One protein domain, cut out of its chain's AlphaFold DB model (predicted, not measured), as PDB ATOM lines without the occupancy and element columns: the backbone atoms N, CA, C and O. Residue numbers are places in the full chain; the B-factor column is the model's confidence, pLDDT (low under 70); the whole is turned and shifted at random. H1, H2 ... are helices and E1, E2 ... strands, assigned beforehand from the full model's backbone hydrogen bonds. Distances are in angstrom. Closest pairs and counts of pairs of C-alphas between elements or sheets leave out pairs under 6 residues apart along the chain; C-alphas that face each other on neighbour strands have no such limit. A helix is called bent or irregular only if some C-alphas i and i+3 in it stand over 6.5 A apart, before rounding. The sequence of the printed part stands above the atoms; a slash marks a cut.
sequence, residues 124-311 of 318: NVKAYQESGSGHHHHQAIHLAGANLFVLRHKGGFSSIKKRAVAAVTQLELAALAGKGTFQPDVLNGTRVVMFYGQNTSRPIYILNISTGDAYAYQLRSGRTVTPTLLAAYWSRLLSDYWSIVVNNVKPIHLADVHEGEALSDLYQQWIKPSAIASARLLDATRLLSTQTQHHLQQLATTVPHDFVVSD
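What this domain is: This is residues 124 to 311 of the 318 residues of an uncharacterized protein of hydrothermal vent metagenome (UniProt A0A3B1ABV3). Two small antiparallel sheets, E1 E2 E3 and E4 E5 E6, stand some way apart with two long helices, H1 and H3, between them, each near both sheets. H2 meets the first residues of H3, 227 to 230, at a corner, H6 packs on strand E3 on the opposite face of the first sheet from H1, and H4 and H5 form a helical hairpin, H4 packing on H3 and H6. The printed part has 188 residues with six named helices and six named strands, in the order E1 E2 E3 H1 E4 E5 E6 H2 H3 H4 H5 H6; the class is mixed, helices and strands. It is compact, with a radius of gyration of the C-alphas of 15.6 A and spans of 44 by 42 by 33 A.

Where its parts are: E1, residues 124 to 128, begins at C-alpha 124 (253.099, 144.015, 227.408). E2 is residues 138 to 143 and E3 146 to 151. H1, residues 160 to 176, is 24.7 A long. E4, residues 180 to 187, bends by 62 degrees at residue 184; E5, residues 190 to 197, is 21.6 A long; E6 is 204 to 209. H2 is residues 211 to 221. H3, residues 227 to 247, is 27.5 A long, from C-alpha 227 (237.611, 153.520, 242.990), with a kink of 27 degrees near residue 241. H4 is 258 to 270. H5, 277 to 286, is irregular: C-alphas 278 and 281 are 8.3 A apart. H6, 290 to 301, ends at C-alpha 301 (251.016, 157.215, 237.318).

How they stand to each other: E1 E2 E3 is a meander, each strand the antiparallel neighbour of the one before, with N 126 and O 140 at 3.1 A and N 141 and O 149 at 2.9 A. E4 E5 E6 is another, with N 183 and O 194 at 2.9 A and N 193 and O 207 at 2.8 A. H1 is on both sheets, at a height of 9.0 A over each. H3 is on the same face of E4 E5 E6 as H1, making two layers, helices on one face of a sheet; it runs along E4, at 7 degrees on the local plane. H2 touches H3, about perpendicular at 75 degrees, closest at the C-alphas of Ala 214 and Pro 227, 5.2 A. H4 touches H6 at a steep tilt of 66 degrees, closest at the C-alphas of Glu 259 and His 295, 5.0 A. H1, H3 and H6 have every O i to N i+4 pair within hydrogen-bond range; H2 has 6 of 7, H4 6 of 9 and H5 4 of 6.

The domain as a whole: The C-alphas of Gly 189 and Ala 275, the two farthest apart, are 47.5 A apart. The printed part has no cut, and no link is long. The mean pLDDT of the printed part is 95.0, and no printed residue is under 70.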
ATOM      1  N   ASN A 124     252.201 144.773 226.545       96.44
ATOM      2  CA  ASN A 124     253.099 144.015 227.408       96.44
ATOM      3  C   ASN A 124     253.087 144.550 228.839       96.44
ATOM      4  O   ASN A 124     252.642 145.663 229.112       96.44
ATOM      5  N   VAL A 125     253.601 143.723 229.746       97.25
ATOM      6  CA  VAL A 125     253.792 144.060 231.153       97.25
ATOM      7  C   VAL A 125     255.276 144.288 231.403       97.25
ATOM      8  O   VAL A 125     256.093 143.439 231.037       97.25
ATOM      9  N   LYS A 126     255.629 145.382 232.082       96.75
ATOM     10  CA  LYS A 126     256.986 145.579 232.607       96.75
ATOM     11  C   LYS A 126     256.956 145.894 234.092       96.75
ATOM     12  O   LYS A 126     256.023 146.524 234.590       96.75
ATOM     13  N   ALA A 127     258.011 145.480 234.787       96.31
ATOM     14  CA  ALA A 127     258.258 145.958 236.137       96.31
ATOM     15  C   ALA A 127     258.400 147.483 236.099       96.31
ATOM     16  O   ALA A 127     259.121 148.020 235.256       96.31
ATOM     17  N   TYR A 128     257.697 148.161 236.997       95.75
ATOM     18  CA  TYR A 128     257.754 149.609 237.115       95.75
ATOM     19  C   TYR A 128     258.408 149.964 238.442       95.75
ATOM     20  O   TYR A 128     257.957 149.516 239.496       95.75
ATOM     21  N   GLN A 129     259.483 150.745 238.387       93.19
ATOM     22  CA  GLN A 129     260.149 151.253 239.576       93.19
ATOM     23  C   GLN A 129     259.746 152.709 239.758       93.19
ATOM     24  O   GLN A 129     260.001 153.549 238.899       93.19
ATOM     25  N   GLU A 130     259.079 152.987 240.869       88.69
ATOM     26  CA  GLU A 130     258.616 154.324 241.205       88.69
ATOM     27  C   GLU A 130     259.464 154.872 242.353       88.69
ATOM     28  O   GLU A 130     259.684 154.202 243.365       88.69
ATOM     29  N   SER A 131     259.949 156.102 242.213       87.62
ATOM     30  CA  SER A 131     260.678 156.765 243.292       87.62
ATOM     31  C   SER A 131     259.808 156.831 244.551       87.62
ATOM     32  O   SER A 131     258.654 157.254 244.507       87.62
ATOM     33  N   GLY A 132     260.346 156.369 245.682       82.00
ATOM     34  CA  GLY A 132     259.623 156.364 246.956       82.00
ATOM     35  C   GLY A 132     258.547 155.277 247.104       82.00
ATOM     36  O   GLY A 132     257.734 155.362 248.022       82.00
ATOM     37  N   SER A 133     258.502 154.249 246.245       77.56
ATOM     38  CA  SER A 133     257.607 153.091 246.441       77.56
ATOM     39  C   SER A 133     258.189 151.963 247.294       77.56
ATOM     40  O   SER A 133     257.542 150.930 247.451       77.56
ATOM     41  N   GLY A 134     259.402 152.115 247.832       81.38
ATOM     42  CA  GLY A 134     260.089 151.032 248.542       81.38
ATOM     43  C   GLY A 134     260.252 149.775 247.674       81.38
ATOM     44  O   GLY A 134     260.287 149.850 246.447       81.38
ATOM     45  N   HIS A 135     260.319 148.604 248.314       78.12
ATOM     46  CA  HIS A 135     260.487 147.302 247.649       78.12
ATOM     47  C   HIS A 135     259.182 146.738 247.043       78.12
ATOM     48  O   HIS A 135     259.082 145.539 246.788       78.12
ATOM     49  N   HIS A 136     258.153 147.564 246.831       78.81
ATOM     50  CA  HIS A 136     256.894 147.096 246.255       78.81
ATOM     51  C   HIS A 136     257.019 146.881 244.741       78.81
ATOM     52  O   HIS A 136     257.478 147.745 243.996       78.81
ATOM     53  N   HIS A 137     256.589 145.709 244.271       89.31
ATOM     54  CA  HIS A 137     256.643 145.348 242.856       89.31
ATOM     55  C   HIS A 137     255.462 145.950 242.085       89.31
ATOM     56  O   HIS A 137     254.393 145.346 242.024       89.31
ATOM     57  N   HIS A 138     255.642 147.106 241.450       95.75
ATOM     58  CA  HIS A 138     254.629 147.657 240.545       95.75
ATOM     59  C   HIS A 138     254.764 147.068 239.139       95.75
ATOM     60  O   HIS A 138     255.829 146.585 238.743       95.75
ATOM     61  N   GLN A 139     253.673 147.092 238.379       97.69
ATOM     62  CA  GLN A 139     253.655 146.626 236.994       97.69
ATOM     63  C   GLN A 139     253.007 147.688 236.116       97.69
ATOM     64  O   GLN A 139     251.857 148.060 236.342       97.69
ATOM     65  N   ALA A 140     253.740 148.174 235.123       97.69
ATOM     66  CA  ALA A 140     253.201 149.054 234.101       97.69
ATOM     67  C   ALA A 140     252.614 148.221 232.960       97.69
ATOM     68  O   ALA A 140     253.212 147.228 232.525       97.69
ATOM     69  N   ILE A 141     251.446 148.640 232.479       97.94
ATOM     70  CA  ILE A 141     250.868 148.156 231.230       97.94
ATOM     71  C   ILE A 141     251.369 149.065 230.118       97.94
ATOM     72  O   ILE A 141     251.164 150.278 230.166       97.94
ATOM     73  N   HIS A 142     252.035 148.481 229.128       96.19
ATOM     74  CA  HIS A 142     252.600 149.213 228.005       96.19
ATOM     75  C   HIS A 142     251.875 148.879 226.709       96.19
ATOM     76  O   HIS A 142     251.563 147.715 226.456       96.19
ATOM     77  N   LEU A 143     251.743 149.877 225.841       95.50
ATOM     78  CA  LEU A 143     251.414 149.707 224.431       95.50
ATOM     79  C   LEU A 143     252.534 150.326 223.605       95.50
ATOM     80  O   LEU A 143     252.795 151.517 223.729       95.50
ATOM     81  N   ALA A 144     253.218 149.505 222.802       89.38
ATOM     82  CA  ALA A 144     254.236 149.952 221.845       89.38
ATOM     83  C   ALA A 144     255.221 151.015 222.397       89.38
ATOM     84  O   ALA A 144     255.597 151.954 221.706       89.38
ATOM     85  N   GLY A 145     255.645 150.863 223.660       85.69
ATOM     86  CA  GLY A 145     256.613 151.747 224.319       85.69
ATOM     87  C   GLY A 145     256.028 152.827 225.231       85.69
ATOM     88  O   GLY A 145     256.747 153.285 226.113       85.69
ATOM     89  N   ALA A 146     254.748 153.171 225.094       92.88
ATOM     90  CA  ALA A 146     254.061 154.108 225.981       92.88
ATOM     91  C   ALA A 146     253.492 153.387 227.214       92.88
ATOM     92  O   ALA A 146     252.998 152.262 227.106       92.88
ATOM     93  N   ASN A 147     253.554 154.034 228.381       96.00
ATOM     94  CA  ASN A 147     252.896 153.556 229.598       96.00
ATOM     95  C   ASN A 147     251.422 153.952 229.536       96.00
ATOM     96  O   ASN A 147     251.118 155.140 229.480       96.00
ATOM     97  N   LEU A 148     250.514 152.980 229.574       97.00
ATOM     98  CA  LEU A 148     249.082 153.266 229.632       97.00
ATOM     99  C   LEU A 148     248.660 153.594 231.062       97.00
ATOM    100  O   LEU A 148     248.074 154.636 231.315       97.00
ATOM    101  N   PHE A 149     248.979 152.706 232.003       97.31
ATOM    102  CA  PHE A 149     248.740 152.900 233.432       97.31
ATOM    103  C   PHE A 149     249.608 151.943 234.256       97.31
ATOM    104  O   PHE A 149     250.101 150.924 233.756       97.31
ATOM    105  N   VAL A 150     249.790 152.260 235.540       97.88
ATOM    106  CA  VAL A 150     250.562 151.439 236.486       97.88
ATOM    107  C   VAL A 150     249.646 150.762 237.502       97.88
ATOM    108  O   VAL A 150     248.868 151.421 238.197       97.88
ATOM    109  N   LEU A 151     249.786 149.443 237.633       97.75
ATOM    110  CA  LEU A 151     249.162 148.632 238.673       97.75
ATOM    111  C   LEU A 151     250.090 148.518 239.883       97.75
ATOM    112  O   LEU A 151     251.244 148.096 239.774       97.75
ATOM    113  N   ARG A 152     249.551 148.869 241.054       96.31
ATOM    114  CA  ARG A 152     250.269 148.870 242.341       96.31
ATOM    115  C   ARG A 152     249.664 147.914 243.367       96.31
ATOM    116  O   ARG A 152     250.285 147.625 244.381       96.31
ATOM    117  N   HIS A 153     248.468 147.395 243.097       96.38
ATOM    118  CA  HIS A 153     247.771 146.463 243.973       96.38
ATOM    119  C   HIS A 153     247.406 145.172 243.230       96.38
ATOM    120  O   HIS A 153     247.174 145.167 242.017       96.38
ATOM    121  N   LYS A 154     247.374 144.041 243.942       95.44
ATOM    122  CA  LYS A 154     247.080 142.729 243.336       95.44
ATOM    123  C   LYS A 154     245.585 142.506 243.083       95.44
ATOM    124  O   LYS A 154     245.231 141.662 242.268       95.44
ATOM    125  N   GLY A 155     244.708 143.266 243.744       93.50
ATOM    126  CA  GLY A 155     243.262 143.032 243.703       93.50
ATOM    127  C   GLY A 155     242.926 141.607 244.156       93.50
ATOM    128  O   GLY A 155     243.508 141.118 245.121       93.50
ATOM    129  N   GLY A 156     242.045 140.925 243.420       90.81
ATOM    130  CA  GLY A 156     241.723 139.507 243.641       90.81
ATOM    131  C   GLY A 156     242.765 138.507 243.112       90.81
ATOM    132  O   GLY A 156     242.563 137.302 243.216       90.81
ATOM    133  N   PHE A 157     243.878 138.963 242.527       94.81
ATOM    134  CA  PHE A 157     244.894 138.077 241.952       94.81
ATOM    135  C   PHE A 157     245.951 137.671 242.986       94.81
ATOM    136  O   PHE A 157     246.205 138.368 243.967       94.81
ATOM    137  N   SER A 158     246.656 136.565 242.718       94.25
ATOM    138  CA  SER A 158     247.769 136.114 243.572       94.25
ATOM    139  C   SER A 158     249.000 137.028 243.511       94.25
ATOM    140  O   SER A 158     249.805 137.016 244.437       94.25
ATOM    141  N   SER A 159     249.157 137.844 242.465       96.12
ATOM    142  CA  SER A 159     250.221 138.851 242.373       96.12
ATOM    143  C   SER A 159     249.850 139.995 241.425       96.12
ATOM    144  O   SER A 159     249.005 139.834 240.541       96.12
ATOM    145  N   ILE A 160     250.530 141.140 241.570       96.56
ATOM    146  CA  ILE A 160     250.366 142.306 240.681       96.56
ATOM    147  C   ILE A 160     250.732 141.927 239.237       96.56
ATOM    148  O   ILE A 160     250.020 142.293 238.306       96.56
ATOM    149  N   LYS A 161     251.777 141.107 239.043       97.00
ATOM    150  CA  LYS A 161     252.178 140.593 237.721       97.00
ATOM    151  C   LYS A 161     251.075 139.775 237.053       97.00
ATOM    152  O   LYS A 161     250.795 140.002 235.884       97.00
ATOM    153  N   LYS A 162     250.417 138.860 237.777       96.62
ATOM    154  CA  LYS A 162     249.309 138.067 237.210       96.62
ATOM    155  C   LYS A 162     248.118 138.941 236.828       96.62
ATOM    156  O   LYS A 162     247.548 138.744 235.761       96.62
ATOM    157  N   ARG A 163     247.786 139.935 237.657       97.38
ATOM    158  CA  ARG A 163     246.751 140.921 237.326       97.38
ATOM    159  C   ARG A 163     247.104 141.721 236.071       97.38
ATOM    160  O   ARG A 163     246.251 141.909 235.214       97.38
ATOM    161  N   ALA A 164     248.352 142.164 235.960       98.00
ATOM    162  CA  ALA A 164     248.829 142.913 234.807       98.00
ATOM    163  C   ALA A 164     248.766 142.089 233.513       98.00
ATOM    164  O   ALA A 164     248.312 142.594 232.492       98.00
ATOM    165  N   VAL A 165     249.156 140.810 233.571       97.50
ATOM    166  CA  VAL A 165     249.036 139.885 232.433       97.50
ATOM    167  C   VAL A 165     247.573 139.709 232.034       97.50
ATOM    168  O   VAL A 165     247.262 139.826 230.857       97.50
ATOM    169  N   ALA A 166     246.669 139.514 232.999       97.12
ATOM    170  CA  ALA A 166     245.242 139.412 232.708       97.12
ATOM    171  C   ALA A 166     244.699 140.680 232.025       97.12
ATOM    172  O   ALA A 166     243.985 140.569 231.036       97.12
ATOM    173  N   ALA A 167     245.082 141.875 232.493       97.94
ATOM    174  CA  ALA A 167     244.689 143.134 231.857       97.94
ATOM    175  C   ALA A 167     245.225 143.253 230.417       97.94
ATOM    176  O   ALA A 167     244.488 143.671 229.529       97.94
ATOM    177  N   VAL A 168     246.476 142.842 230.164       97.81
ATOM    178  CA  VAL A 168     247.047 142.780 228.805       97.81
ATOM    179  C   VAL A 168     246.239 141.847 227.905       97.81
ATOM    180  O   VAL A 168     245.856 142.266 226.819       97.81
ATOM    181  N   THR A 169     245.905 140.641 228.366       96.56
ATOM    182  CA  THR A 169     245.079 139.701 227.592       96.56
ATOM    183  C   THR A 169     243.719 140.304 227.233       96.56
ATOM    184  O   THR A 169     243.257 140.163 226.105       96.56
ATOM    185  N   GLN A 170     243.075 141.026 228.155       97.62
ATOM    186  CA  GLN A 170     241.790 141.678 227.871       97.62
ATOM    187  C   GLN A 170     241.927 142.853 226.890       97.62
ATOM    188  O   GLN A 170     241.056 143.049 226.045       97.62
ATOM    189  N   LEU A 171     243.033 143.603 226.939       97.69
ATOM    190  CA  LEU A 171     243.338 144.645 225.950       97.69
ATOM    191  C   LEU A 171     243.622 144.059 224.558       97.69
ATOM    192  O   LEU A 171     243.218 144.644 223.555       97.69
ATOM    193  N   GLU A 172     244.266 142.894 224.475       96.25
ATOM    194  CA  GLU A 172     244.452 142.162 223.214       96.25
ATOM    195  C   GLU A 172     243.111 141.681 222.638       96.25
ATOM    196  O   GLU A 172     242.876 141.811 221.438       96.25
ATOM    197  N   LEU A 173     242.185 141.207 223.479       95.50
ATOM    198  CA  LEU A 173     240.820 140.889 223.045       95.50
ATOM    199  C   LEU A 173     240.063 142.137 222.569       95.50
ATOM    200  O   LEU A 173     239.401 142.092 221.531       95.50
ATOM    201  N   ALA A 174     240.195 143.264 223.275       96.88
ATOM    202  CA  ALA A 174     239.626 144.543 222.845       96.88
ATOM    203  C   ALA A 174     240.164 144.977 221.472       96.88
ATOM    204  O   ALA A 174     239.409 145.453 220.627       96.88
ATOM    205  N   ALA A 175     241.449 144.737 221.209       95.75
ATOM    206  CA  ALA A 175     242.079 145.026 219.925       95.75
ATOM    207  C   ALA A 175     241.497 144.209 218.774       95.75
ATOM    208  O   ALA A 175     241.232 144.753 217.703       95.75
ATOM    209  N   LEU A 176     241.255 142.918 219.008       94.81
ATOM    210  CA  LEU A 176     240.585 142.044 218.043       94.81
ATOM    211  C   LEU A 176     239.137 142.485 217.785       94.81
ATOM    212  O   LEU A 176     238.648 142.366 216.663       94.81
ATOM    213  N   ALA A 177     238.469 143.056 218.792       95.81
ATOM    214  CA  ALA A 177     237.142 143.654 218.655       95.81
ATOM    215  C   ALA A 177     237.138 145.020 217.922       95.81
ATOM    216  O   ALA A 177     236.067 145.550 217.616       95.81
ATOM    217  N   GLY A 178     238.312 145.559 217.574       95.81
ATOM    218  CA  GLY A 178     238.482 146.698 216.673       95.81
ATOM    219  C   GLY A 178     238.230 148.066 217.312       95.81
ATOM    220  O   GLY A 178     238.711 148.380 218.402       95.81
ATOM    221  N   LYS A 179     237.516 148.934 216.586       96.69
ATOM    222  CA  LYS A 179     237.158 150.275 217.072       96.69
ATOM    223  C   LYS A 179     236.198 150.166 218.253       96.69
ATOM    224  O   LYS A 179     235.339 149.288 218.279       96.69
ATOM    225  N   GLY A 180     236.310 151.087 219.200       96.25
ATOM    226  CA  GLY A 180     235.469 151.104 220.390       96.25
ATOM    227  C   GLY A 180     235.888 152.180 221.377       96.25
ATOM    228  O   GLY A 180     236.710 153.044 221.056       96.25
ATOM    229  N   THR A 181     235.317 152.106 222.575       96.75
ATOM    230  CA  THR A 181     235.615 153.011 223.689       96.75
ATOM    231  C   THR A 181     235.630 152.256 225.011       96.75
ATOM    232  O   THR A 181     234.959 151.231 225.163       96.75
ATOM    233  N   PHE A 182     236.373 152.780 225.981       98.00
ATOM    234  CA  PHE A 182     236.385 152.273 227.345       98.00
ATOM    235  C   PHE A 182     235.435 153.102 228.203       98.00
ATOM    236  O   PHE A 182     235.406 154.328 228.102       98.00
ATOM    237  N   GLN A 183     234.667 152.448 229.066       97.50
ATOM    238  CA  GLN A 183     233.748 153.119 229.986       97.50
ATOM    239  C   GLN A 183     233.872 152.519 231.387       97.50
ATOM    240  O   GLN A 183     234.229 151.342 231.520       97.50
ATOM    241  N   PRO A 184     233.686 153.326 232.442       96.94
ATOM    242  CA  PRO A 184     233.593 152.804 233.793       96.94
ATOM    243  C   PRO A 184     232.233 152.123 233.980       96.94
ATOM    244  O   PRO A 184     231.223 152.624 233.496       96.94
ATOM    245  N   ASP A 185     232.200 151.022 234.722       95.75
ATOM    246  CA  ASP A 185     230.957 150.315 235.049       95.75
ATOM    247  C   ASP A 185     231.000 149.764 236.489       95.75
ATOM    248  O   ASP A 185     232.005 149.899 237.205       95.75
ATOM    249  N   VAL A 186     229.899 149.166 236.942       95.00
ATOM    250  CA  VAL A 186     229.777 148.445 238.209       95.00
ATOM    251  C   VAL A 186     229.395 147.000 237.934       95.00
ATOM    252  O   VAL A 186     228.276 146.715 237.522       95.00
ATOM    253  N   LEU A 187     230.286 146.067 238.265       91.62
ATOM    254  CA  LEU A 187     229.999 144.637 238.204       91.62
ATOM    255  C   LEU A 187     230.029 144.057 239.617       91.62
ATOM    256  O   LEU A 187     231.055 144.135 240.296       91.62
ATOM    257  N   ASN A 188     228.906 143.500 240.076       91.94
ATOM    258  CA  ASN A 188     228.757 142.915 241.418       91.94
ATOM    259  C   ASN A 188     229.217 143.866 242.541       91.94
ATOM    260  O   ASN A 188     229.961 143.487 243.442       91.94
ATOM    261  N   GLY A 189     228.847 145.148 242.438       90.62
ATOM    262  CA  GLY A 189     229.237 146.188 243.399       90.62
ATOM    263  C   GLY A 189     230.694 146.662 243.295       90.62
ATOM    264  O   GLY A 189     231.095 147.563 244.031       90.62
ATOM    265  N   THR A 190     231.490 146.111 242.376       93.06
ATOM    266  CA  THR A 190     232.885 146.518 242.149       93.06
ATOM    267  C   THR A 190     233.004 147.446 240.947       93.06
ATOM    268  O   THR A 190     232.315 147.262 239.946       93.06
ATOM    269  N   ARG A 191     233.867 148.466 241.037       96.75
ATOM    270  CA  ARG A 191     234.115 149.400 239.929       96.75
ATOM    271  C   ARG A 191     235.034 148.749 238.914       96.75
ATOM    272  O   ARG A 191     236.086 148.236 239.283       96.75
ATOM    273  N   VAL A 192     234.659 148.786 237.645       97.50
ATOM    274  CA  VAL A 192     235.394 148.116 236.570       97.50
ATOM    275  C   VAL A 192     235.602 149.053 235.386       97.50
ATOM    276  O   VAL A 192     234.903 150.054 235.246       97.50
ATOM    277  N   VAL A 193     236.570 148.722 234.536       98.25
ATOM    278  CA  VAL A 193     236.750 149.312 233.207       98.25
ATOM    279  C   VAL A 193     236.307 148.276 232.180       98.25
ATOM    280  O   VAL A 193     236.859 147.174 232.135       98.25
ATOM    281  N   MET A 194     235.326 148.638 231.360       98.12
ATOM    282  CA  MET A 194     234.779 147.812 230.284       98.12
ATOM    283  C   MET A 194     235.131 148.428 228.931       98.12
ATOM    284  O   MET A 194     235.225 149.648 228.809       98.12
ATOM    285  N   PHE A 195     235.300 147.600 227.906       98.31
ATOM    286  CA  PHE A 195     235.456 148.028 226.519       98.31
ATOM    287  C   PHE A 195     234.224 147.652 225.696       98.31
ATOM    288  O   PHE A 195     233.797 146.498 225.700       98.31
ATOM    289  N   TYR A 196     233.697 148.618 224.951       97.31
ATOM    290  CA  TYR A 196     232.557 148.457 224.052       97.31
ATOM    291  C   TYR A 196     233.062 148.583 222.615       97.31
ATOM    292  O   TYR A 196     233.306 149.689 222.125       97.31
ATOM    293  N   GLY A 197     233.286 147.436 221.974       96.31
ATOM    294  CA  GLY A 197     233.804 147.347 220.610       96.31
ATOM    295  C   GLY A 197     232.700 147.240 219.563       96.31
ATOM    296  O   GLY A 197     231.642 146.680 219.824       96.31
ATOM    297  N   GLN A 198     232.967 147.725 218.352       94.00
ATOM    298  CA  GLN A 198     232.034 147.643 217.222       94.00
ATOM    299  C   GLN A 198     231.871 146.212 216.687       94.00
ATOM    300  O   GLN A 198     230.810 145.875 216.169       94.00
ATOM    301  N   ASN A 199     232.896 145.363 216.835       94.38
ATOM    302  CA  ASN A 199     232.890 143.990 216.318       94.38
ATOM    303  C   ASN A 199     232.601 142.935 217.401       94.38
ATOM    304  O   ASN A 199     232.899 141.757 217.214       94.38
ATOM    305  N   THR A 200     232.050 143.337 218.548       93.56
ATOM    306  CA  THR A 200     231.624 142.420 219.613       93.56
ATOM    307  C   THR A 200     230.244 142.818 220.120       93.56
ATOM    308  O   THR A 200     229.967 143.990 220.344       93.56
ATOM    309  N   SER A 201     229.368 141.835 220.324       92.44
ATOM    310  CA  SER A 201     228.043 142.060 220.914       92.44
ATOM    311  C   SER A 201     228.079 142.179 222.437       92.44
ATOM    312  O   SER A 201     227.102 142.610 223.044       92.44
ATOM    313  N   ARG A 202     229.188 141.778 223.069       94.25
ATOM    314  CA  ARG A 202     229.364 141.813 224.521       94.25
ATOM    315  C   ARG A 202     230.515 142.741 224.894       94.25
ATOM    316  O   ARG A 202     231.561 142.679 224.237       94.25
ATOM    317  N   PRO A 203     230.357 143.560 225.946       96.38
ATOM    318  CA  PRO A 203     231.453 144.370 226.442       96.38
ATOM    319  C   PRO A 203     232.553 143.467 227.009       96.38
ATOM    320  O   PRO A 203     232.283 142.427 227.614       96.38
ATOM    321  N   ILE A 204     233.802 143.867 226.803       97.75
ATOM    322  CA  ILE A 204     234.980 143.135 227.269       97.75
ATOM    323  C   ILE A 204     235.405 143.737 228.602       97.75
ATOM    324  O   ILE A 204     235.682 144.931 228.697       97.75
ATOM    325  N   TYR A 205     235.455 142.911 229.640       97.31
ATOM    326  CA  TYR A 205     235.947 143.321 230.948       97.31
ATOM    327  C   TYR A 205     237.467 143.480 230.907       97.31
ATOM    328  O   TYR A 205     238.180 142.511 230.670       97.31
ATOM    329  N   ILE A 206     237.971 144.689 231.160       98.06
ATOM    330  CA  ILE A 206     239.410 144.973 231.101       98.06
ATOM    331  C   ILE A 206     240.049 144.764 232.469       98.06
ATOM    332  O   ILE A 206     241.004 143.997 232.601       98.06
ATOM    333  N   LEU A 207     239.523 145.435 233.499       97.31
ATOM    334  CA  LEU A 207     239.963 145.240 234.878       97.31
ATOM    335  C   LEU A 207     238.986 145.799 235.922       97.31
ATOM    336  O   LEU A 207     238.301 146.788 235.689       97.31
ATOM    337  N   ASN A 208     239.005 145.205 237.115       97.06
ATOM    338  CA  ASN A 208     238.378 145.712 238.338       97.06
ATOM    339  C   ASN A 208     239.334 146.666 239.058       97.06
ATOM    340  O   ASN A 208     240.542 146.421 239.093       97.06
ATOM    341  N   ILE A 209     238.784 147.724 239.642       97.75
ATOM    342  CA  ILE A 209     239.450 148.767 240.411       97.75
ATOM    343  C   ILE A 209     239.227 148.514 241.901       97.75
ATOM    344  O   ILE A 209     238.154 148.761 242.453       97.75
ATOM    345  N   SER A 210     240.273 148.051 242.582       95.69
ATOM    346  CA  SER A 210     240.213 147.819 244.023       95.69
ATOM    347  C   SER A 210     240.401 149.115 244.815       95.69
ATOM    348  O   SER A 210     241.018 150.074 244.347       95.69
ATOM    349  N   THR A 211     239.948 149.128 246.069       96.81
ATOM    350  CA  THR A 211     240.250 150.209 247.024       96.81
ATOM    351  C   THR A 211     241.754 150.418 247.203       96.81
ATOM    352  O   THR A 211     242.203 151.555 247.322       96.81
ATOM    353  N   GLY A 212     242.543 149.340 247.139       96.69
ATOM    354  CA  GLY A 212     244.003 149.400 247.165       96.69
ATOM    355  C   GLY A 212     244.613 150.128 245.961       96.69
ATOM    356  O   GLY A 212     245.614 150.818 246.126       96.69
ATOM    357  N   ASP A 213     244.004 150.040 244.771       97.06
ATOM    358  CA  ASP A 213     244.457 150.826 243.611       97.06
ATOM    359  C   ASP A 213     244.201 152.311 243.824       97.06
ATOM    360  O   ASP A 213     245.102 153.128 243.645       97.06
ATOM    361  N   ALA A 214     242.982 152.644 244.251       97.81
ATOM    362  CA  ALA A 214     242.578 154.016 244.508       97.81
ATOM    363  C   ALA A 214     243.475 154.665 245.574       97.81
ATOM    364  O   ALA A 214     244.025 155.740 245.347       97.81
ATOM    365  N   TYR A 215     243.734 153.958 246.678       97.19
ATOM    366  CA  TYR A 215     244.660 154.409 247.717       97.19
ATOM    367  C   TYR A 215     246.084 154.618 247.182       97.19
ATOM    368  O   TYR A 215     246.709 155.643 247.454       97.19
ATOM    369  N   ALA A 216     246.596 153.688 246.370       95.31
ATOM    370  CA  ALA A 216     247.931 153.816 245.798       95.31
ATOM    371  C   ALA A 216     248.055 155.024 244.850       95.31
ATOM    372  O   ALA A 216     249.084 155.698 244.859       95.31
ATOM    373  N   TYR A 217     247.013 155.339 244.071       97.00
ATOM    374  CA  TYR A 217     246.982 156.553 243.246       97.00
ATOM    375  C   TYR A 217     246.823 157.818 244.085       97.00
ATOM    376  O   TYR A 217     247.476 158.815 243.786       97.00
ATOM    377  N   GLN A 218     246.030 157.789 245.156       97.38
ATOM    378  CA  GLN A 218     245.891 158.915 246.085       97.38
ATOM    379  C   GLN A 218     247.247 159.351 246.658       97.38
ATOM    380  O   GLN A 218     247.548 160.543 246.671       97.38
ATOM    381  N   LEU A 219     248.106 158.399 247.043       95.00
ATOM    382  CA  LEU A 219     249.450 158.686 247.565       95.00
ATOM    383  C   LEU A 219     250.379 159.402 246.571       95.00
ATOM    384  O   LEU A 219     251.376 159.986 246.990       95.00
ATOM    385  N   ARG A 220     250.108 159.319 245.265       94.50
ATOM    386  CA  ARG A 220     250.931 159.933 244.206       94.50
ATOM    387  C   ARG A 220     250.301 161.184 243.625       94.50
ATOM    388  O   ARG A 220     251.004 162.099 243.224       94.50
ATOM    389  N   SER A 221     248.978 161.213 243.613       96.00
ATOM    390  CA  SER A 221     248.209 162.297 243.018       96.00
ATOM    391  C   SER A 221     248.042 163.472 243.975       96.00
ATOM    392  O   SER A 221     247.580 164.513 243.550       96.00
ATOM    393  N   GLY A 222     248.337 163.329 245.274       95.69
ATOM    394  CA  GLY A 222     248.148 164.422 246.240       95.69
ATOM    395  C   GLY A 222     246.690 164.894 246.348       95.69
ATOM    396  O   GLY A 222     246.433 166.038 246.714       95.69
ATOM    397  N   ARG A 223     245.734 164.025 245.995       96.81
ATOM    398  CA  ARG A 223     244.285 164.250 246.074       96.81
ATOM    399  C   ARG A 223     243.586 162.968 246.494       96.81
ATOM    400  O   ARG A 223     244.116 161.878 246.289       96.81
ATOM    401  N   THR A 224     242.374 163.086 247.024       97.88
ATOM    402  CA  THR A 224     241.532 161.916 247.283       97.88
ATOM    403  C   THR A 224     241.211 161.210 245.972       97.88
ATOM    404  O   THR A 224     240.674 161.821 245.047       97.88
ATOM    405  N   VAL A 225     241.517 159.916 245.910       98.12
ATOM    406  CA  VAL A 225     241.190 159.064 244.765       98.12
ATOM    407  C   VAL A 225     240.305 157.931 245.256       98.12
ATOM    408  O   VAL A 225     240.702 157.136 246.104       98.12
ATOM    409  N   THR A 226     239.084 157.865 244.729       97.88
ATOM    410  CA  THR A 226     238.134 156.777 244.998       97.88
ATOM    411  C   THR A 226     238.181 155.746 243.866       97.88
ATOM    412  O   THR A 226     238.600 156.086 242.756       97.88
ATOM    413  N   PRO A 227     237.720 154.496 244.077       97.75
ATOM    414  CA  PRO A 227     237.611 153.520 242.990       97.75
ATOM    415  C   PRO A 227     236.768 154.023 241.813       97.75
ATOM    416  O   PRO A 227     237.082 153.734 240.665       97.75
ATOM    417  N   THR A 228     235.730 154.816 242.089       97.19
ATOM    418  CA  THR A 228     234.872 155.426 241.065       97.19
ATOM    419  C   THR A 228     235.636 156.459 240.235       97.19
ATOM    420  O   THR A 228     235.598 156.395 239.009       97.19
ATOM    421  N   LEU A 229     236.370 157.370 240.891       97.69
ATOM    422  CA  LEU A 229     237.209 158.365 240.210       97.69
ATOM    423  C   LEU A 229     238.279 157.680 239.352       97.69
ATOM    424  O   LEU A 229     238.470 158.050 238.198       97.69
ATOM    425  N   LEU A 230     238.948 156.665 239.906       98.38
ATOM    426  CA  LEU A 230     240.017 155.952 239.214       98.38
ATOM    427  C   LEU A 230     239.496 155.130 238.026       98.38
ATOM    428  O   LEU A 230     240.139 155.125 236.981       98.38
ATOM    429  N   ALA A 231     238.329 154.486 238.151       97.94
ATOM    430  CA  ALA A 231     237.683 153.798 237.032       97.94
ATOM    431  C   ALA A 231     237.385 154.771 235.887       97.94
ATOM    432  O   ALA A 231     237.795 154.527 234.757       97.94
ATOM    433  N   ALA A 232     236.734 155.902 236.185       97.81
ATOM    434  CA  ALA A 232     236.421 156.919 235.183       97.81
ATOM    435  C   ALA A 232     237.689 157.474 234.516       97.81
ATOM    436  O   ALA A 232     237.738 157.611 233.292       97.81
ATOM    437  N   TYR A 233     238.727 157.742 235.311       98.31
ATOM    438  CA  TYR A 233     240.013 158.218 234.820       98.31
ATOM    439  C   TYR A 233     240.686 157.214 233.876       98.31
ATOM    440  O   TYR A 233     241.009 157.561 232.741       98.31
ATOM    441  N   TRP A 234     240.853 155.956 234.300       98.44
ATOM    442  CA  TRP A 234     241.471 154.925 233.462       98.44
ATOM    443  C   TRP A 234     240.666 154.638 232.195       98.44
ATOM    444  O   TRP A 234     241.268 154.455 231.140       98.44
ATOM    445  N   SER A 235     239.333 154.656 232.254       98.25
ATOM    446  CA  SER A 235     238.496 154.524 231.058       98.25
ATOM    447  C   SER A 235     238.720 155.668 230.067       98.25
ATOM    448  O   SER A 235     238.872 155.417 228.872       98.25
ATOM    449  N   ARG A 236     238.800 156.922 230.532       97.88
ATOM    450  CA  ARG A 236     239.074 158.075 229.656       97.88
ATOM    451  C   ARG A 236     240.491 158.038 229.082       97.88
ATOM    452  O   ARG A 236     240.651 158.185 227.874       97.88
ATOM    453  N   LEU A 237     241.491 157.735 229.911       98.12
ATOM    454  CA  LEU A 237     242.884 157.599 229.479       98.12
ATOM    455  C   LEU A 237     243.048 156.511 228.412       98.12
ATOM    456  O   LEU A 237     243.661 156.742 227.371       98.12
ATOM    457  N   LEU A 238     242.464 155.331 228.640       98.25
ATOM    458  CA  LEU A 238     242.495 154.243 227.665       98.25
ATOM    459  C   LEU A 238     241.749 154.602 226.383       98.25
ATOM    460  O   LEU A 238     242.254 154.304 225.306       98.25
ATOM    461  N   SER A 239     240.600 155.273 226.480       98.06
ATOM    462  CA  SER A 239     239.832 155.712 225.308       98.06
ATOM    463  C   SER A 239     240.593 156.719 224.455       98.06
ATOM    464  O   SER A 239     240.525 156.640 223.229       98.06
ATOM    465  N   ASP A 240     241.361 157.622 225.060       98.12
ATOM    466  CA  ASP A 240     242.186 158.578 224.320       98.12
ATOM    467  C   ASP A 240     243.386 157.901 223.645       98.12
ATOM    468  O   ASP A 240     243.604 158.109 222.450       98.12
ATOM    469  N   TYR A 241     244.100 157.001 224.333       97.81
ATOM    470  CA  TYR A 241     245.132 156.185 223.680       97.81
ATOM    471  C   TYR A 241     244.553 155.349 222.531       97.81
ATOM    472  O   TYR A 241     245.132 155.321 221.445       97.81
ATOM    473  N   TRP A 242     243.396 154.710 222.734       97.75
ATOM    474  CA  TRP A 242     242.701 153.933 221.700       97.75
ATOM    475  C   TRP A 242     242.285 154.797 220.514       97.75
ATOM    476  O   TRP A 242     242.415 154.387 219.358       97.75
ATOM    477  N   SER A 243     241.825 156.018 220.794       97.50
ATOM    478  CA  SER A 243     241.442 156.982 219.769       97.50
ATOM    479  C   SER A 243     242.620 157.320 218.865       97.50
ATOM    480  O   SER A 243     242.463 157.297 217.648       97.50
ATOM    481  N   ILE A 244     243.812 157.503 219.436       96.62
ATOM    482  CA  ILE A 244     245.042 157.738 218.676       96.62
ATOM    483  C   ILE A 244     245.416 156.493 217.859       96.62
ATOM    484  O   ILE A 244     245.532 156.560 216.636       96.62
ATOM    485  N   VAL A 245     245.593 155.350 218.526       95.75
ATOM    486  CA  VAL A 245     246.295 154.189 217.950       95.75
ATOM    487  C   VAL A 245     245.423 153.263 217.104       95.75
ATOM    488  O   VAL A 245     245.945 152.594 216.213       95.75
ATOM    489  N   VAL A 246     244.114 153.215 217.366       95.00
ATOM    490  CA  VAL A 246     243.157 152.335 216.672       95.00
ATOM    491  C   VAL A 246     242.183 153.145 215.829       95.00
ATOM    492  O   VAL A 246     241.964 152.824 214.661       95.00
ATOM    493  N   ASN A 247     241.608 154.212 216.389       94.06
ATOM    494  CA  ASN A 247     240.598 154.990 215.666       94.06
ATOM    495  C   ASN A 247     241.221 156.041 214.731       94.06
ATOM    496  O   ASN A 247     240.550 156.478 213.797       94.06
ATOM    497  N   ASN A 248     242.489 156.411 214.949       95.00
ATOM    498  CA  ASN A 248     243.192 157.498 214.265       95.00
ATOM    499  C   ASN A 248     242.472 158.860 214.380       95.00
ATOM    500  O   ASN A 248     242.442 159.656 213.441       95.00
ATOM    501  N   VAL A 249     241.889 159.128 215.548       96.88
ATOM    502  CA  VAL A 249     241.143 160.349 215.879       96.88
ATOM    503  C   VAL A 249     241.854 161.094 217.007       96.88
ATOM    504  O   VAL A 249     242.469 160.475 217.878       96.88
ATOM    505  N   LYS A 250     241.766 162.430 216.988       97.44
ATOM    506  CA  LYS A 250     242.279 163.282 218.064       97.44
ATOM    507  C   LYS A 250     241.635 162.873 219.406       97.44
ATOM    508  O   LYS A 250     240.414 162.720 219.442       97.44
ATOM    509  N   PRO A 251     242.414 162.709 220.489       97.25
ATOM    510  CA  PRO A 251     241.869 162.433 221.818       97.25
ATOM    511  C   PRO A 251     241.036 163.619 222.320       97.25
ATOM    512  O   PRO A 251     241.351 164.771 222.015       97.25
ATOM    513  N   ILE A 252     239.976 163.334 223.076       96.88
ATOM    514  CA  ILE A 252     239.021 164.355 223.543       96.88
ATOM    515  C   ILE A 252     238.687 164.248 225.029       96.88
ATOM    516  O   ILE A 252     238.247 165.230 225.611       96.88
ATOM    517  N   HIS A 253     238.874 163.090 225.667       95.62
ATOM    518  CA  HIS A 253     238.317 162.857 227.003       95.62
ATOM    519  C   HIS A 253     239.132 163.514 228.115       95.62
ATOM    520  O   HIS A 253     238.581 163.869 229.158       95.62
ATOM    521  N   LEU A 254     240.442 163.624 227.905       96.56
ATOM    522  CA  LEU A 254     241.388 164.288 228.791       96.56
ATOM    523  C   LEU A 254     241.931 165.582 228.173       96.56
ATOM    524  O   LEU A 254     242.884 166.141 228.689       96.56
ATOM    525  N   ALA A 255     241.348 166.088 227.083       92.88
ATOM    526  CA  ALA A 255     241.856 167.295 226.426       92.88
ATOM    527  C   ALA A 255     241.782 168.555 227.312       92.88
ATOM    528  O   ALA A 255     242.558 169.480 227.099       92.88
ATOM    529  N   ASP A 256     240.880 168.565 228.298       92.56
ATOM    530  CA  ASP A 256     240.675 169.691 229.213       92.56
ATOM    531  C   ASP A 256     241.552 169.626 230.476       92.56
ATOM    532  O   ASP A 256     241.535 170.567 231.267       92.56
ATOM    533  N   VAL A 257     242.296 168.529 230.690       95.31
ATOM    534  CA  VAL A 257     243.267 168.439 231.792       95.31
ATOM    535  C   VAL A 257     244.663 168.818 231.306       95.31
ATOM    536  O   VAL A 257     245.046 168.455 230.193       95.31
ATOM    537  N   HIS A 258     245.444 169.512 232.136       95.44
ATOM    538  CA  HIS A 258     246.746 170.056 231.732       95.44
ATOM    539  C   HIS A 258     247.696 168.980 231.180       95.44
ATOM    540  O   HIS A 258     248.273 169.127 230.103       95.44
ATOM    541  N   GLU A 259     247.828 167.844 231.870       95.69
ATOM    542  CA  GLU A 259     248.670 166.739 231.405       95.69
ATOM    543  C   GLU A 259     248.120 166.075 230.130       95.69
ATOM    544  O   GLU A 259     248.871 165.446 229.383       95.69
ATOM    545  N   GLY A 260     246.825 166.226 229.845       95.56
ATOM    546  CA  GLY A 260     246.162 165.669 228.670       95.56
ATOM    547  C   GLY A 260     246.503 166.370 227.355       95.56
ATOM    548  O   GLY A 260     246.375 165.753 226.293       95.56
ATOM    549  N   GLU A 261     247.061 167.585 227.397       97.12
ATOM    550  CA  GLU A 261     247.684 168.228 226.228       97.12
ATOM    551  C   GLU A 261     248.736 167.311 225.583       97.12
ATOM    552  O   GLU A 261     248.841 167.225 224.358       97.12
ATOM    553  N   ALA A 262     249.436 166.512 226.396       97.81
ATOM    554  CA  ALA A 262     250.442 165.577 225.915       97.81
ATOM    555  C   ALA A 262     249.875 164.462 225.023       97.81
ATOM    556  O   ALA A 262     250.573 163.970 224.134       97.81
ATOM    557  N   LEU A 263     248.605 164.082 225.204       97.94
ATOM    558  CA  LEU A 263     247.920 163.143 224.312       97.94
ATOM    559  C   LEU A 263     247.606 163.797 222.959       97.94
ATOM    560  O   LEU A 263     247.708 163.142 221.920       97.94
ATOM    561  N   SER A 264     247.270 165.090 222.949       97.88
ATOM    562  CA  SER A 264     247.094 165.849 221.705       97.88
ATOM    563  C   SER A 264     248.412 165.974 220.940       97.88
ATOM    564  O   SER A 264     248.434 165.723 219.734       97.88
ATOM    565  N   ASP A 265     249.513 166.278 221.624       97.75
ATOM    566  CA  ASP A 265     250.845 166.316 221.011       97.75
ATOM    567  C   ASP A 265     251.268 164.943 220.480       97.75
ATOM    568  O   ASP A 265     251.777 164.831 219.360       97.75
ATOM    569  N   LEU A 266     251.003 163.877 221.247       97.50
ATOM    570  CA  LEU A 266     251.227 162.501 220.808       97.50
ATOM    571  C   LEU A 266     250.438 162.198 219.530       97.50
ATOM    572  O   LEU A 266     251.003 161.626 218.601       97.50
ATOM    573  N   TYR A 267     249.174 162.622 219.441       97.50
ATOM    574  CA  TYR A 267     248.375 162.494 218.221       97.50
ATOM    575  C   TYR A 267     248.997 163.254 217.041       97.50
ATOM    576  O   TYR A 267     249.096 162.700 215.945       97.50
ATOM    577  N   GLN A 268     249.475 164.486 217.251       97.56
ATOM    578  CA  GLN A 268     250.131 165.268 216.197       97.56
ATOM    579  C   GLN A 268     251.412 164.603 215.686       97.56
ATOM    580  O   GLN A 268     251.687 164.653 214.489       97.56
ATOM    581  N   GLN A 269     252.201 163.966 216.556       96.44
ATOM    582  CA  GLN A 269     253.353 163.173 216.110       96.44
ATOM    583  C   GLN A 269     252.915 161.872 215.438       96.44
ATOM    584  O   GLN A 269     253.486 161.481 214.424       96.44
ATOM    585  N   TRP A 270     251.876 161.226 215.965       94.62
ATOM    586  CA  TRP A 270     251.339 159.976 215.447       94.62
ATOM    587  C   TRP A 270     250.871 160.099 213.996       94.62
ATOM    588  O   TRP A 270     251.215 159.242 213.184       94.62
ATOM    589  N   ILE A 271     250.129 161.152 213.640       95.31
ATOM    590  CA  ILE A 271     249.584 161.327 212.282       95.31
ATOM    591  C   ILE A 271     250.642 161.683 211.231       95.31
ATOM    592  O   ILE A 271     250.368 161.557 210.036       95.31
ATOM    593  N   LYS A 272     251.852 162.081 211.641       94.25
ATOM    594  CA  LYS A 272     252.950 162.310 210.699       94.25
ATOM    595  C   LYS A 272     253.356 160.987 210.036       94.25
ATOM    596  O   LYS A 272     253.279 159.927 210.668       94.25
ATOM    597  N   PRO A 273     253.791 161.015 208.765       88.06
ATOM    598  CA  PRO A 273     254.345 159.834 208.116       88.06
ATOM    599  C   PRO A 273     255.533 159.289 208.919       88.06
ATOM    600  O   PRO A 273     256.458 160.034 209.234       88.06
ATOM    601  N   SER A 274     255.511 157.994 209.241       83.44
ATOM    602  CA  SER A 274     256.656 157.302 209.842       83.44
ATOM    603  C   SER A 274     257.397 156.503 208.778       83.44
ATOM    604  O   SER A 274     256.770 155.872 207.927       83.44
ATOM    605  N   ALA A 275     258.728 156.485 208.864       78.69
ATOM    606  CA  ALA A 275     259.563 155.620 208.037       78.69
ATOM    607  C   ALA A 275     259.370 154.128 208.376       78.69
ATOM    608  O   ALA A 275     259.557 153.275 207.513       78.69
ATOM    609  N   ILE A 276     258.987 153.808 209.622       82.50
ATOM    610  CA  ILE A 276     258.863 152.434 210.125       82.50
ATOM    611  C   ILE A 276     257.498 152.263 210.804       82.50
ATOM    612  O   ILE A 276     257.274 152.694 211.936       82.50
ATOM    613  N   ALA A 277     256.573 151.583 210.125       79.44
ATOM    614  CA  ALA A 277     255.222 151.354 210.644       79.44
ATOM    615  C   ALA A 277     255.215 150.565 211.971       79.44
ATOM    616  O   ALA A 277     254.394 150.839 212.846       79.44
ATOM    617  N   SER A 278     256.154 149.627 212.148       79.94
ATOM    618  CA  SER A 278     256.275 148.795 213.355       79.94
ATOM    619  C   SER A 278     256.821 149.531 214.587       79.94
ATOM    620  O   SER A 278     256.734 149.018 215.693       79.94
ATOM    621  N   ALA A 279     257.348 150.746 214.448       83.50
ATOM    622  CA  ALA A 279     257.844 151.532 215.581       83.50
ATOM    623  C   ALA A 279     257.038 152.819 215.804       83.50
ATOM    624  O   ALA A 279     257.398 153.635 216.647       83.50
ATOM    625  N   ARG A 280     255.922 152.997 215.085       90.38
ATOM    626  CA  ARG A 280     255.263 154.299 214.943       90.38
ATOM    627  C   ARG A 280     254.892 154.961 216.271       90.38
ATOM    628  O   ARG A 280     255.159 156.148 216.419       90.38
ATOM    629  N   LEU A 281     254.313 154.239 217.238       93.06
ATOM    630  CA  LEU A 281     253.941 154.862 218.519       93.06
ATOM    631  C   LEU A 281     255.160 155.175 219.389       93.06
ATOM    632  O   LEU A 281     255.213 156.230 220.022       93.06
ATOM    633  N   LEU A 282     256.142 154.273 219.406       92.00
ATOM    634  CA  LEU A 282     257.392 154.470 220.135       92.00
ATOM    635  C   LEU A 282     258.136 155.696 219.599       92.00
ATOM    636  O   LEU A 282     258.585 156.531 220.381       92.00
ATOM    637  N   ASP A 283     258.231 155.818 218.277       92.19
ATOM    638  CA  ASP A 283     258.877 156.943 217.609       92.19
ATOM    639  C   ASP A 283     258.098 158.237 217.844       92.19
ATOM    640  O   ASP A 283     258.692 159.231 218.257       92.19
ATOM    641  N   ALA A 284     256.768 158.211 217.696       95.12
ATOM    642  CA  ALA A 284     255.915 159.357 218.006       95.12
ATOM    643  C   ALA A 284     256.136 159.844 219.444       95.12
ATOM    644  O   ALA A 284     256.297 161.039 219.653       95.12
ATOM    645  N   THR A 285     256.232 158.924 220.411       95.50
ATOM    646  CA  THR A 285     256.496 159.246 221.822       95.50
ATOM    647  C   THR A 285     257.899 159.829 222.023       95.50
ATOM    648  O   THR A 285     258.061 160.812 222.741       95.50
ATOM    649  N   ARG A 286     258.926 159.262 221.377       95.00
ATOM    650  CA  ARG A 286     260.325 159.722 221.484       95.00
ATOM    651  C   ARG A 286     260.561 161.100 220.875       95.00
ATOM    652  O   ARG A 286     261.452 161.808 221.332       95.00
ATOM    653  N   LEU A 287     259.789 161.463 219.853       95.81
ATOM    654  CA  LEU A 287     259.867 162.764 219.184       95.81
ATOM    655  C   LEU A 287     259.170 163.889 219.963       95.81
ATOM    656  O   LEU A 287     259.275 165.054 219.575       95.81
ATOM    657  N   LEU A 288     258.453 163.567 221.042       96.62
ATOM    658  CA  LEU A 288     257.883 164.564 221.943       96.62
ATOM    659  C   LEU A 288     258.971 165.253 222.768       96.62
ATOM    660  O   LEU A 288     260.032 164.682 223.024       96.62
ATOM    661  N   SER A 289     258.678 166.467 223.236       97.62
ATOM    662  CA  SER A 289     259.547 167.161 224.188       97.62
ATOM    663  C   SER A 289     259.674 166.367 225.495       97.62
ATOM    664  O   SER A 289     258.770 165.613 225.864       97.62
ATOM    665  N   THR A 290     260.764 166.561 226.241       97.44
ATOM    666  CA  THR A 290     260.948 165.916 227.554       97.44
ATOM    667  C   THR A 290     259.810 166.244 228.523       97.44
ATOM    668  O   THR A 290     259.366 165.366 229.258       97.44
ATOM    669  N   GLN A 291     259.295 167.477 228.493       97.69
ATOM    670  CA  GLN A 291     258.150 167.878 229.312       97.69
ATOM    671  C   GLN A 291     256.885 167.106 228.918       97.69
ATOM    672  O   GLN A 291     256.216 166.537 229.774       97.69
ATOM    673  N   THR A 292     256.594 167.006 227.622       97.75
ATOM    674  CA  THR A 292     255.436 166.256 227.123       97.75
ATOM    675  C   THR A 292     255.550 164.760 227.456       97.75
ATOM    676  O   THR A 292     254.573 164.134 227.861       97.75
ATOM    677  N   GLN A 293     256.750 164.173 227.356       97.31
ATOM    678  CA  GLN A 293     257.000 162.789 227.785       97.31
ATOM    679  C   GLN A 293     256.759 162.606 229.291       97.31
ATOM    680  O   GLN A 293     256.172 161.605 229.702       97.31
ATOM    681  N   HIS A 294     257.167 163.583 230.107       96.81
ATOM    682  CA  HIS A 294     256.888 163.589 231.541       96.81
ATOM    683  C   HIS A 294     255.381 163.663 231.822       96.81
ATOM    684  O   HIS A 294     254.887 162.881 232.629       96.81
ATOM    685  N   HIS A 295     254.630 164.513 231.115       97.50
ATOM    686  CA  HIS A 295     253.169 164.581 231.245       97.50
ATOM    687  C   HIS A 295     252.502 163.240 230.882       97.50
ATOM    688  O   HIS A 295     251.662 162.752 231.636       97.50
ATOM    689  N   LEU A 296     252.933 162.560 229.807       97.31
ATOM    690  CA  LEU A 296     252.442 161.206 229.490       97.31
ATOM    691  C   LEU A 296     252.742 160.198 230.613       97.31
ATOM    692  O   LEU A 296     251.907 159.351 230.942       97.31
ATOM    693  N   GLN A 297     253.922 160.287 231.229       96.56
ATOM    694  CA  GLN A 297     254.270 159.454 232.378       96.56
ATOM    695  C   GLN A 297     253.413 159.788 233.611       96.56
ATOM    696  O   GLN A 297     252.994 158.872 234.327       96.56
ATOM    697  N   GLN A 298     253.125 161.068 233.856       97.25
ATOM    698  CA  GLN A 298     252.235 161.512 234.928       97.25
ATOM    699  C   GLN A 298     250.820 160.978 234.723       97.25
ATOM    700  O   GLN A 298     250.254 160.433 235.671       97.25
ATOM    701  N   LEU A 299     250.294 161.008 233.494       97.81
ATOM    702  CA  LEU A 299     248.991 160.418 233.185       97.81
ATOM    703  C   LEU A 299     248.948 158.922 233.539       97.81
ATOM    704  O   LEU A 299     247.984 158.431 234.126       97.81
ATOM    705  N   ALA A 300     250.019 158.178 233.265       97.56
ATOM    706  CA  ALA A 300     250.071 156.755 233.594       97.56
ATOM    707  C   ALA A 300     250.195 156.460 235.105       97.56
ATOM    708  O   ALA A 300     249.982 155.319 235.530       97.56
ATOM    709  N   THR A 301     250.597 157.440 235.921       97.38
ATOM    710  CA  THR A 301     251.016 157.215 237.318       97.38
ATOM    711  C   THR A 301     250.193 157.961 238.361       97.38
ATOM    712  O   THR A 301     250.175 157.515 239.511       97.38
ATOM    713  N   THR A 302     249.492 159.024 237.975       97.62
ATOM    714  CA  THR A 302     248.711 159.915 238.842       97.62
ATOM    715  C   THR A 302     247.337 160.203 238.233       97.62
ATOM    716  O   THR A 302     247.112 159.937 237.056       97.62
ATOM    717  N   VAL A 303     246.407 160.699 239.050       98.25
ATOM    718  CA  VAL A 303     245.138 161.286 238.600       98.25
ATOM    719  C   VAL A 303     245.295 162.810 238.661       98.25
ATOM    720  O   VAL A 303     245.416 163.322 239.779       98.25
ATOM    721  N   PRO A 304     245.283 163.527 237.521       97.94
ATOM    722  CA  PRO A 304     245.376 164.991 237.481       97.94
ATOM    723  C   PRO A 304     244.373 165.670 238.419       97.94
ATOM    724  O   PRO A 304     243.268 165.155 238.593       97.94
ATOM    725  N   HIS A 305     244.721 166.791 239.064       96.75
ATOM    726  CA  HIS A 305     243.852 167.481 240.046       96.75
ATOM    727  C   HIS A 305     242.592 168.096 239.447       96.75
ATOM    728  O   HIS A 305     241.551 168.132 240.101       96.75
ATOM    729  N   ASP A 306     242.694 168.547 238.211       95.88
ATOM    730  CA  ASP A 306     241.629 169.105 237.384       95.88
ATOM    731  C   ASP A 306     240.701 168.030 236.795       95.88
ATOM    732  O   ASP A 306     239.610 168.349 236.325       95.88
ATOM    733  N   PHE A 307     241.060 166.744 236.884       97.00
ATOM    734  CA  PHE A 307     240.169 165.669 236.464       97.00
ATOM    735  C   PHE A 307     238.929 165.590 237.369       97.00
ATOM    736  O   PHE A 307     239.024 165.331 238.578       97.00
ATOM    737  N   VAL A 308     237.750 165.754 236.770       95.12
ATOM    738  CA  VAL A 308     236.449 165.626 237.436       95.12
ATOM    739  C   VAL A 308     235.605 164.589 236.699       95.12
ATOM    740  O   VAL A 308     235.588 164.529 235.468       95.12
ATOM    741  N   VAL A 309     234.901 163.746 237.458       93.00
ATOM    742  CA  VAL A 309     233.910 162.826 236.888       93.00
ATOM    743  C   VAL A 309     232.698 163.655 236.485       93.00
ATOM    744  O   VAL A 309     232.038 164.223 237.348       93.00
ATOM    745  N   SER A 310     232.417 163.741 235.185       85.88
ATOM    746  CA  SER A 310     231.181 164.360 234.698       85.88
ATOM    747  C   SER A 310     229.975 163.563 235.211       85.88
ATOM    748  O   SER A 310     229.984 162.330 235.149       85.88
ATOM    749  N   ASP A 311     228.938 164.259 235.683       73.25
ATOM    750  CA  ASP A 311     227.712 163.648 236.225       73.25
ATOM    751  C   ASP A 311     226.960 162.765 235.217       73.25
ATOM    752  O   ASP A 311     226.123 161.955 235.616       73.25
TER     753      ASP A 311